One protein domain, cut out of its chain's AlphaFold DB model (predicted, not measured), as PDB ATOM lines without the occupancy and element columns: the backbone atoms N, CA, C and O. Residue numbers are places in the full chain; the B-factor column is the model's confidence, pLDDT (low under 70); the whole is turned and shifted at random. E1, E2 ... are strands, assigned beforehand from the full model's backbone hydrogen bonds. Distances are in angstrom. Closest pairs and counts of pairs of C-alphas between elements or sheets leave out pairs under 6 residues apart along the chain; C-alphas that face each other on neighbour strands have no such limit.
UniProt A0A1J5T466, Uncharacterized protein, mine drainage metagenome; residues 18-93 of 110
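AT A GLANCE: This is residues 18 to 93 of the 110 residues of an uncharacterized protein of mine drainage metagenome (UniProt A0A1J5T466). One strongly twisted sheet of seven short to long strands is built round the long strand E5, which runs through its middle. E1 and then E4 lie along one side of E5. On the other side E7 pairs with the first part of E5, and E6 with its end, where E6 leads on to E3 and the edge strand E2. The printed part has 76 residues with no named helix and seven named strands, E1 to E7 in chain order; the sheet is branched, its neighbour pairs are antiparallel, and the class is all strand, though under half of the residues, 35 of 76, are in named elements. The whole is compact, with a radius of gyration of the C-alphas of 12.0 A and spans of 32 by 27 by 21 A.

HOW THE PARTS SIT: E1, residues 18 to 22, has E4, residues 45 to 50, on one side and E5, residues 64 to 72, on the other. E1 and E4 are antiparallel at 161 degrees, with N 18 and O 49 2.7 A apart, within hydrogen-bond range. E1 and E5 are antiparallel at 143 degrees, with N 19 and O 69 at 2.7 A. E2, residues 29 to 31, and E3, residues 37 to 41, form a hairpin, antiparallel at 152 degrees, with N 39 and O 30 at 2.8 A. On the other side of E3 is its antiparallel neighbour E6, residues 75 to 77, with N 38 and O 76 at 2.7 A. E5 and E6 form a second hairpin, antiparallel at 127 degrees, with N 77 and O 70 at 2.7 A. E7, residues 89 to 92, is beside residues 64 to 67 of E5, antiparallel at 131 degrees, with N 90 and O 66 at 2.8 A. E2 and E7 are apart; E1 and E3 are only just apart, their closest C-alphas being 8.2 A from each other.

IN THESE COORDINATES: E1 begins at C-alpha 18, (45.316, 30.204, 45.172), and is 13.1 A long. E2 measures 6.0 A, E3 10.6 A and E4 14.5 A. E5 is 25.8 A long, from C-alpha 64 at (43.503, 18.680, 32.538) to C-alpha 72. E6 measures 6.4 A and E7 9.9 A, ending at C-alpha 92, (48.469, 19.307, 34.161).

THE WHOLE: The two C-alphas farthest apart, those of Gly 33 and Glu 93, are 34.1 A apart. The links E4 to E5, 13 residues, and E6 to E7, 11 residues, are long. The C-alphas of residues 51 to 63 lie 14 to 20 A from the mean of the C-alphas. The printed part has no cut. Its mean pLDDT is 90.8, and no printed residue is under 70.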
ATOM      1  N   ILE A  18      45.362  30.414  46.610       92.44
ATOM      2  CA  ILE A  18      45.316  30.204  45.172       92.44
ATOM      3  C   ILE A  18      44.085  29.353  44.883       92.44
ATOM      4  O   ILE A  18      43.900  28.268  45.433       92.44
ATOM      5  N   TYR A  19      43.231  29.871  44.018       94.50
ATOM      6  CA  TYR A  19      41.992  29.268  43.576       94.50
ATOM      7  C   TYR A  19      42.207  28.684  42.187       94.50
ATOM      8  O   TYR A  19      42.563  29.399  41.249       94.50
ATOM      9  N   ILE A  20      41.992  27.380  42.068       94.94
ATOM     10  CA  ILE A  20      42.178  26.624  40.837       94.94
ATOM     11  C   ILE A  20      40.797  26.381  40.248       94.94
ATOM     12  O   ILE A  20      39.996  25.614  40.787       94.94
ATOM     13  N   TYR A  21      40.518  27.055  39.143       95.44
ATOM     14  CA  TYR A  21      39.301  26.888  38.364       95.44
ATOM     15  C   TYR A  21      39.580  26.030  37.131       95.44
ATOM     16  O   TYR A  21      40.731  25.836  36.739       95.44
ATOM     17  N   GLU A  22      38.525  25.535  36.491       94.94
ATOM     18  CA  GLU A  22      38.630  25.015  35.121       94.94
ATOM     19  C   GLU A  22      39.199  26.080  34.173       94.94
ATOM     20  O   GLU A  22      39.151  27.275  34.480       94.94
ATOM     21  N   ALA A  23      39.710  25.659  33.012       94.25
ATOM     22  CA  ALA A  23      40.154  26.563  31.952       94.25
ATOM     23  C   ALA A  23      39.164  27.728  31.751       94.25
ATOM     24  O   ALA A  23      38.020  27.556  31.312       94.25
ATOM     25  N   THR A  24      39.613  28.920  32.139       94.44
ATOM     26  CA  THR A  24      38.799  30.129  32.241       94.44
ATOM     27  C   THR A  24      39.287  31.149  31.224       94.44
ATOM     28  O   THR A  24      40.466  31.514  31.195       94.44
ATOM     29  N   ASN A  25      38.368  31.651  30.403       94.50
ATOM     30  CA  ASN A  25      38.643  32.730  29.469       94.50
ATOM     31  C   ASN A  25      38.231  34.086  30.057       94.50
ATOM     32  O   ASN A  25      37.386  34.165  30.947       94.50
ATOM     33  N   ILE A  26      38.761  35.180  29.506       90.81
ATOM     34  CA  ILE A  26      38.343  36.541  29.870       90.81
ATOM     35  C   ILE A  26      36.834  36.786  29.728       90.81
ATOM     36  O   ILE A  26      36.289  37.665  30.389       90.81
ATOM     37  N   LYS A  27      36.154  36.001  28.884       92.75
ATOM     38  CA  LYS A  27      34.698  36.035  28.700       92.75
ATOM     39  C   LYS A  27      33.912  35.374  29.837       92.75
ATOM     40  O   LYS A  27      32.742  35.687  30.011       92.75
ATOM     41  N   ASP A  28      34.544  34.487  30.604       94.25
ATOM     42  CA  ASP A  28      33.908  33.718  31.681       94.25
ATOM     43  C   ASP A  28      34.015  34.412  33.053       94.25
ATOM     44  O   ASP A  28      33.560  33.888  34.071       94.25
ATOM     45  N   VAL A  29      34.619  35.597  33.114       93.75
ATOM     46  CA  VAL A  29      34.862  36.339  34.358       93.75
ATOM     47  C   VAL A  29      34.225  37.717  34.311       93.75
ATOM     48  O   VAL A  29      34.123  38.349  33.262       93.75
ATOM     49  N   VAL A  30      33.845  38.225  35.480       93.62
ATOM     50  CA  VAL A  30      33.385  39.606  35.623       93.62
ATOM     51  C   VAL A  30      34.575  40.463  36.027       93.62
ATOM     52  O   VAL A  30      35.029  40.411  37.168       93.62
ATOM     53  N   ARG A  31      35.109  41.245  35.088       89.94
ATOM     54  CA  ARG A  31      36.250  42.137  35.340       89.94
ATOM     55  C   ARG A  31      35.833  43.333  36.189       89.94
ATOM     56  O   ARG A  31      34.779  43.923  35.962       89.94
ATOM     57  N   ASN A  32      36.699  43.733  37.115       87.31
ATOM     58  CA  ASN A  32      36.570  45.010  37.804       87.31
ATOM     59  C   ASN A  32      37.256  46.110  36.969       87.31
ATOM     60  O   ASN A  32      38.448  46.399  37.126       87.31
ATOM     61  N   GLY A  33      36.512  46.666  36.009       83.88
ATOM     62  CA  GLY A  33      37.017  47.667  35.067       83.88
ATOM     63  C   GLY A  33      38.057  47.103  34.090       83.88
ATOM     64  O   GLY A  33      37.897  46.010  33.548       83.88
ATOM     65  N   THR A  34      39.133  47.856  33.851       77.81
ATOM     66  CA  THR A  34      40.228  47.486  32.931       77.81
ATOM     67  C   THR A  34      41.386  46.754  33.614       77.81
ATOM     68  O   THR A  34      42.360  46.389  32.958       77.81
ATOM     69  N   SER A  35      41.282  46.517  34.920       83.06
ATOM     70  CA  SER A  35      42.345  45.924  35.727       83.06
ATOM     71  C   SER A  35      42.453  44.395  35.565       83.06
ATOM     72  O   SER A  35      41.639  43.754  34.890       83.06
ATOM     73  N   ALA A  36      43.479  43.818  36.197       86.00
ATOM     74  CA  ALA A  36      43.675  42.373  36.367       86.00
ATOM     75  C   ALA A  36      42.888  41.797  37.568       86.00
ATOM     76  O   ALA A  36      43.164  40.687  38.026       86.00
ATOM     77  N   PHE A  37      41.930  42.568  38.101       90.62
ATOM     78  CA  PHE A  37      41.018  42.129  39.151       90.62
ATOM     79  C   PHE A  37      39.669  41.701  38.571       90.62
ATOM     80  O   PHE A  37      39.127  42.330  37.658       90.62
ATOM     81  N   TYR A  38      39.083  40.675  39.176       92.44
ATOM     82  CA  TYR A  38      37.785  40.119  38.830       92.44
ATOM     83  C   TYR A  38      36.894  40.065  40.065       92.44
ATOM     84  O   TYR A  38      37.318  39.677  41.155       92.44
ATOM     85  N   LEU A  39      35.638  40.457  39.874       91.81
ATOM     86  CA  LEU A  39      34.590  40.386  40.886       91.81
ATOM     87  C   LEU A  39      34.169  38.930  41.116       91.81
ATOM     88  O   LEU A  39      33.957  38.511  42.251       91.81
ATOM     89  N   SER A  40      34.076  38.151  40.037       92.00
ATOM     90  CA  SER A  40      33.638  36.758  40.074       92.00
ATOM     91  C   SER A  40      34.138  35.968  38.865       92.00
ATOM     92  O   SER A  40      34.373  36.516  37.785       92.00
ATOM     93  N   VAL A  41      34.292  34.660  39.069       93.88
ATOM     94  CA  VAL A  41      34.684  33.681  38.050       93.88
ATOM     95  C   VAL A  41      33.499  32.743  37.824       93.88
ATOM     96  O   VAL A  41      33.101  32.029  38.742       93.88
ATOM     97  N   ASN A  42      32.917  32.739  36.621       93.38
ATOM     98  CA  ASN A  42      31.746  31.916  36.275       93.38
ATOM     99  C   ASN A  42      32.162  30.527  35.767       93.38
ATOM    100  O   ASN A  42      31.605  29.996  34.807       93.38
ATOM    101  N   LYS A  43      33.175  29.944  36.405       94.44
ATOM    102  CA  LYS A  43      33.668  28.592  36.141       94.44
ATOM    103  C   LYS A  43      33.655  27.786  37.422       94.44
ATOM    104  O   LYS A  43      33.590  28.331  38.526       94.44
ATOM    105  N   LYS A  44      33.718  26.468  37.275       93.62
ATOM    106  CA  LYS A  44      33.755  25.566  38.415       93.62
ATOM    107  C   LYS A  44      35.089  25.711  39.145       93.62
ATOM    108  O   LYS A  44      36.153  25.609  38.534       93.62
ATOM    109  N   LEU A  45      35.017  25.941  40.454       94.12
ATOM    110  CA  LEU A  45      36.174  25.847  41.337       94.12
ATOM    111  C   LEU A  45      36.515  24.365  41.502       94.12
ATOM    112  O   LEU A  45      35.684  23.587  41.968       94.12
ATOM    113  N   ILE A  46      37.718  23.982  41.088       94.75
ATOM    114  CA  ILE A  46      38.206  22.605  41.170       94.75
ATOM    115  C   ILE A  46      38.862  22.369  42.521       94.75
ATOM    116  O   ILE A  46      38.573  21.375  43.178       94.75
ATOM    117  N   SER A  47      39.731  23.291  42.938       93.62
ATOM    118  CA  SER A  47      40.412  23.192  44.222       93.62
ATOM    119  C   SER A  47      40.970  24.535  44.683       93.62
ATOM    120  O   SER A  47      40.983  25.520  43.943       93.62
ATOM    121  N   THR A  48      41.453  24.575  45.918       94.12
ATOM    122  CA  THR A  48      42.134  25.731  46.503       94.12
ATOM    123  C   THR A  48      43.365  25.270  47.257       94.12
ATOM    124  O   THR A  48      43.284  24.323  48.035       94.12
ATOM    125  N   VAL A  49      44.480  25.969  47.079       93.19
ATOM    126  CA  VAL A  49      45.732  25.712  47.796       93.19
ATOM    127  C   VAL A  49      46.246  27.009  48.391       93.19
ATOM    128  O   VAL A  49      46.172  28.060  47.763       93.19
ATOM    129  N   GLN A  50      46.750  26.959  49.615       90.44
ATOM    130  CA  GLN A  50      47.414  28.103  50.222       90.44
ATOM    131  C   GLN A  50      48.908  28.047  49.893       90.44
ATOM    132  O   GLN A  50      49.518  26.989  50.028       90.44
ATOM    133  N   SER A  51      49.492  29.162  49.450       88.62
ATOM    134  CA  SER A  51      50.945  29.265  49.338       88.62
ATOM    135  C   SER A  51      51.583  29.466  50.709       88.62
ATOM    136  O   SER A  51      51.041  30.148  51.580       88.62
ATOM    137  N   ASP A  52      52.750  28.862  50.886       87.19
ATOM    138  CA  ASP A  52      53.544  28.940  52.102       87.19
ATOM    139  C   ASP A  52      54.174  30.324  52.309       87.19
ATOM    140  O   ASP A  52      54.181  31.184  51.425       87.19
ATOM    141  N   SER A  53      54.791  30.518  53.478       83.31
ATOM    142  CA  SER A  53      55.544  31.736  53.829       83.31
ATOM    143  C   SER A  53      56.677  32.088  52.850       83.31
ATOM    144  O   SER A  53      57.131  33.231  52.817       83.31
ATOM    145  N   THR A  54      57.111  31.133  52.021       83.12
ATOM    146  CA  THR A  54      58.102  31.327  50.952       83.12
ATOM    147  C   THR A  54      57.477  31.593  49.576       83.12
ATOM    148  O   THR A  54      58.208  31.741  48.604       83.12
ATOM    149  N   GLY A  55      56.144  31.647  49.465       81.19
ATOM    150  CA  GLY A  55      55.417  31.843  48.205       81.19
ATOM    151  C   GLY A  55      55.327  30.596  47.317       81.19
ATOM    152  O   GLY A  55      54.954  30.708  46.152       81.19
ATOM    153  N   HIS A  56      55.670  29.419  47.843       86.94
ATOM    154  CA  HIS A  56      55.561  28.147  47.125       86.94
ATOM    155  C   HIS A  56      54.241  27.449  47.452       86.94
ATOM    156  O   HIS A  56      53.704  27.617  48.541       86.94
ATOM    157  N   PHE A  57      53.721  26.663  46.515       89.81
ATOM    158  CA  PHE A  57      52.526  25.848  46.707       89.81
ATOM    159  C   PHE A  57      52.664  24.558  45.902       89.81
ATOM    160  O   PHE A  57      53.299  24.543  44.848       89.81
ATOM    161  N   ILE A  58      52.071  23.477  46.401       90.12
ATOM    162  CA  ILE A  58      52.031  22.178  45.726       90.12
ATOM    163  C   ILE A  58      50.629  21.611  45.923       90.12
ATOM    164  O   ILE A  58      50.088  21.657  47.027       90.12
ATOM    165  N   ILE A  59      50.035  21.101  44.849       91.31
ATOM    166  CA  ILE A  59      48.733  20.443  44.889       91.31
ATOM    167  C   ILE A  59      48.678  19.322  43.855       91.31
ATOM    168  O   ILE A  59      49.209  19.456  42.752       91.31
ATOM    169  N   GLU A  60      48.011  18.230  44.213       90.88
ATOM    170  CA  GLU A  60      47.685  17.144  43.296       90.88
ATOM    171  C   GLU A  60      46.357  17.443  42.592       90.88
ATOM    172  O   GLU A  60      45.324  17.661  43.227       90.88
ATOM    173  N   LEU A  61      46.393  17.480  41.261       89.94
ATOM    174  CA  LEU A  61      45.232  17.705  40.404       89.94
ATOM    175  C   LEU A  61      45.173  16.603  39.341       89.94
ATOM    176  O   LEU A  61      46.226  16.127  38.908       89.94
ATOM    177  N   PRO A  62      43.970  16.201  38.899       90.75
ATOM    178  CA  PRO A  62      43.848  15.307  37.758       90.75
ATOM    179  C   PRO A  62      44.404  15.963  36.487       90.75
ATOM    180  O   PRO A  62      44.557  17.182  36.411       90.75
ATOM    181  N   ALA A  63      44.720  15.150  35.479       92.44
ATOM    182  CA  ALA A  63      45.193  15.669  34.202       92.44
ATOM    183  C   ALA A  63      44.096  16.507  33.521       92.44
ATOM    184  O   ALA A  63      42.953  16.065  33.391       92.44
ATOM    185  N   GLY A  64      44.448  17.715  33.087       93.00
ATOM    186  CA  GLY A  64      43.503  18.680  32.538       93.00
ATOM    187  C   GLY A  64      44.064  20.097  32.469       93.00
ATOM    188  O   GLY A  64      45.198  20.360  32.872       93.00
ATOM    189  N   ASP A  65      43.249  21.010  31.947       94.06
ATOM    190  CA  ASP A  65      43.579  22.427  31.827       94.06
ATOM    191  C   ASP A  65      42.870  23.243  32.913       94.06
ATOM    192  O   ASP A  65      41.643  23.192  33.068       94.06
ATOM    193  N   TYR A  66      43.648  24.035  33.643       94.81
ATOM    194  CA  TYR A  66      43.183  24.808  34.788       94.81
ATOM    195  C   TYR A  66      43.608  26.263  34.689       94.81
ATOM    196  O   TYR A  66      44.640  26.587  34.112       94.81
ATOM    197  N   SER A  67      42.830  27.140  35.307       94.69
ATOM    198  CA  SER A  67      43.162  28.551  35.453       94.69
ATOM    199  C   SER A  67      43.416  28.885  36.914       94.69
ATOM    200  O   SER A  67      42.617  28.556  37.795       94.69
ATOM    201  N   LEU A  68      44.537  29.555  37.167       93.75
ATOM    202  CA  LEU A  68      44.974  29.917  38.511       93.75
ATOM    203  C   LEU A  68      44.614  31.365  38.835       93.75
ATOM    204  O   LEU A  68      45.017  32.296  38.142       93.75
ATOM    205  N   PHE A  69      43.910  31.562  39.942       93.31
ATOM    206  CA  PHE A  69      43.567  32.879  40.462       93.31
ATOM    207  C   PHE A  69      44.074  33.022  41.890       93.31
ATOM    208  O   PHE A  69      44.114  32.064  42.649       93.31
ATOM    209  N   THR A  70      44.426  34.235  42.290       92.00
ATOM    210  CA  THR A  70      44.695  34.566  43.697       92.00
ATOM    211  C   THR A  70      43.609  35.490  44.210       92.00
ATOM    212  O   THR A  70      42.889  36.087  43.413       92.00
ATOM    213  N   LYS A  71      43.447  35.607  45.526       86.94
ATOM    214  CA  LYS A  71      42.462  36.523  46.105       86.94
ATOM    215  C   LYS A  71      43.162  37.637  46.868       86.94
ATOM    216  O   LYS A  71      43.864  37.382  47.837       86.94
ATOM    217  N   VAL A  72      42.945  38.874  46.432       83.38
ATOM    218  CA  VAL A  72      43.554  40.088  46.987       83.38
ATOM    219  C   VAL A  72      42.433  41.070  47.309       83.38
ATOM    220  O   VAL A  72      41.628  41.386  46.438       83.38
ATOM    221  N   ASN A  73      42.346  41.543  48.556       81.38
ATOM    222  CA  ASN A  73      41.288  42.466  49.008       81.38
ATOM    223  C   ASN A  73      39.868  42.003  48.632       81.38
ATOM    224  O   ASN A  73      39.032  42.780  48.180       81.38
ATOM    225  N   ASN A  74      39.605  40.707  48.807       84.00
ATOM    226  CA  ASN A  74      38.336  40.055  48.488       84.00
ATOM    227  C   ASN A  74      37.966  39.974  46.989       84.00
ATOM    228  O   ASN A  74      36.895  39.465  46.665       84.00
ATOM    229  N   LEU A  75      38.857  40.394  46.089       90.06
ATOM    230  CA  LEU A  75      38.725  40.273  44.638       90.06
ATOM    231  C   LEU A  75      39.636  39.169  44.105       90.06
ATOM    232  O   LEU A  75      40.719  38.937  44.644       90.06
ATOM    233  N   PHE A  76      39.221  38.503  43.031       91.88
ATOM    234  CA  PHE A  76      40.099  37.582  42.317       91.88
ATOM    235  C   PHE A  76      41.115  38.381  41.506       91.88
ATOM    236  O   PHE A  76      40.778  39.402  40.919       91.88
ATOM    237  N   TYR A  77      42.355  37.920  41.456       91.12
ATOM    238  CA  TYR A  77      43.446  38.557  40.741       91.12
ATOM    239  C   TYR A  77      44.196  37.523  39.909       91.12
ATOM    240  O   TYR A  77      44.621  36.481  40.420       91.12
ATOM    241  N   ALA A  78      44.377  37.846  38.634       91.12
ATOM    242  CA  ALA A  78      45.268  37.146  37.724       91.12
ATOM    243  C   ALA A  78      45.660  38.100  36.593       91.12
ATOM    244  O   ALA A  78      44.811  38.687  35.929       91.12
ATOM    245  N   ASN A  79      46.959  38.268  36.390       88.88
ATOM    246  CA  ASN A  79      47.538  39.163  35.386       88.88
ATOM    247  C   ASN A  79      48.208  38.411  34.227       88.88
ATOM    248  O   ASN A  79      48.742  39.046  33.322       88.88
ATOM    249  N   ASN A  80      48.199  37.079  34.259       89.12
ATOM    250  CA  ASN A  80      48.762  36.254  33.203       89.12
ATOM    251  C   ASN A  80      47.671  35.882  32.197       89.12
ATOM    252  O   ASN A  80      46.619  35.379  32.592       89.12
ATOM    253  N   PHE A  81      47.933  36.092  30.910       89.81
ATOM    254  CA  PHE A  81      47.007  35.756  29.832       89.81
ATOM    255  C   PHE A  81      47.757  35.138  28.660       89.81
ATOM    256  O   PHE A  81      48.836  35.600  28.296       89.81
ATOM    257  N   ASP A  82      47.155  34.121  28.056       89.38
ATOM    258  CA  ASP A  82      47.640  33.524  26.813       89.38
ATOM    259  C   ASP A  82      47.125  34.291  25.573       89.38
ATOM    260  O   ASP A  82      46.194  35.097  25.671       89.38
ATOM    261  N   VAL A  83      47.673  34.001  24.385       89.12
ATOM    262  CA  VAL A  83      47.243  34.573  23.091       89.12
ATOM    263  C   VAL A  83      45.748  34.381  22.802       89.12
ATOM    264  O   VAL A  83      45.145  35.176  22.085       89.12
ATOM    265  N   ASN A  84      45.123  33.365  23.403       91.31
ATOM    266  CA  ASN A  84      43.691  33.089  23.277       91.31
ATOM    267  C   ASN A  84      42.811  33.816  24.315       91.31
ATOM    268  O   ASN A  84      41.610  33.550  24.408       91.31
ATOM    269  N   ASN A  85      43.373  34.736  25.105       91.25
ATOM    270  CA  ASN A  85      42.723  35.391  26.250       91.25
ATOM    271  C   ASN A  85      42.298  34.428  27.375       91.25
ATOM    272  O   ASN A  85      41.383  34.729  28.148       91.25
ATOM    273  N   ASN A  86      42.950  33.270  27.473       93.31
ATOM    274  CA  ASN A  86      42.806  32.386  28.627       93.31
ATOM    275  C   ASN A  86      43.583  32.971  29.801       93.31
ATOM    276  O   ASN A  86      44.704  33.446  29.622       93.31
ATOM    277  N   ILE A  87      42.989  32.944  30.989       92.88
ATOM    278  CA  ILE A  87      43.563  33.560  32.183       92.88
ATOM    279  C   ILE A  87      44.397  32.518  32.917       92.88
ATOM    280  O   ILE A  87      43.863  31.480  33.305       92.88
ATOM    281  N   ALA A  88      45.686  32.805  33.108       92.12
ATOM    282  CA  ALA A  88      46.631  32.009  33.893       92.12
ATOM    283  C   ALA A  88      46.481  30.493  33.671       92.12
ATOM    284  O   ALA A  88      46.383  29.723  34.629       92.12
ATOM    285  N   LEU A  89      46.399  30.095  32.397       93.44
ATOM    286  CA  LEU A  89      46.150  28.717  31.997       93.44
ATOM    287  C   LEU A  89      47.376  27.850  32.297       93.44
ATOM    288  O   LEU A  89      48.495  28.193  31.914       93.44
ATOM    289  N   ILE A  90      47.152  26.715  32.944       92.50
ATOM    290  CA  ILE A  90      48.144  25.674  33.157       92.50
ATOM    291  C   ILE A  90      47.580  24.325  32.742       92.50
ATOM    292  O   ILE A  90      46.441  23.984  33.053       92.50
ATOM    293  N   LYS A  91      48.413  23.552  32.056       92.94
ATOM    294  CA  LYS A  91      48.108  22.184  31.670       92.94
ATOM    295  C   LYS A  91      48.789  21.227  32.639       92.94
ATOM    296  O   LYS A  91      50.013  21.249  32.770       92.94
ATOM    297  N   VAL A  92      47.998  20.398  33.305       92.81
ATOM    298  CA  VAL A  92      48.469  19.307  34.161       92.81
ATOM    299  C   VAL A  92      48.410  18.024  33.346       92.81
ATOM    300  O   VAL A  92      47.369  17.671  32.796       92.81
ATOM    301  N   GLU A  93      49.541  17.334  33.244       91.00
ATOM    302  CA  GLU A  93      49.638  16.038  32.575       91.00
ATOM    303  C   GLU A  93      49.834  14.942  33.620       91.00
ATOM    304  O   GLU A  93      50.497  15.149  34.638       91.00
TER     305      GLU A  93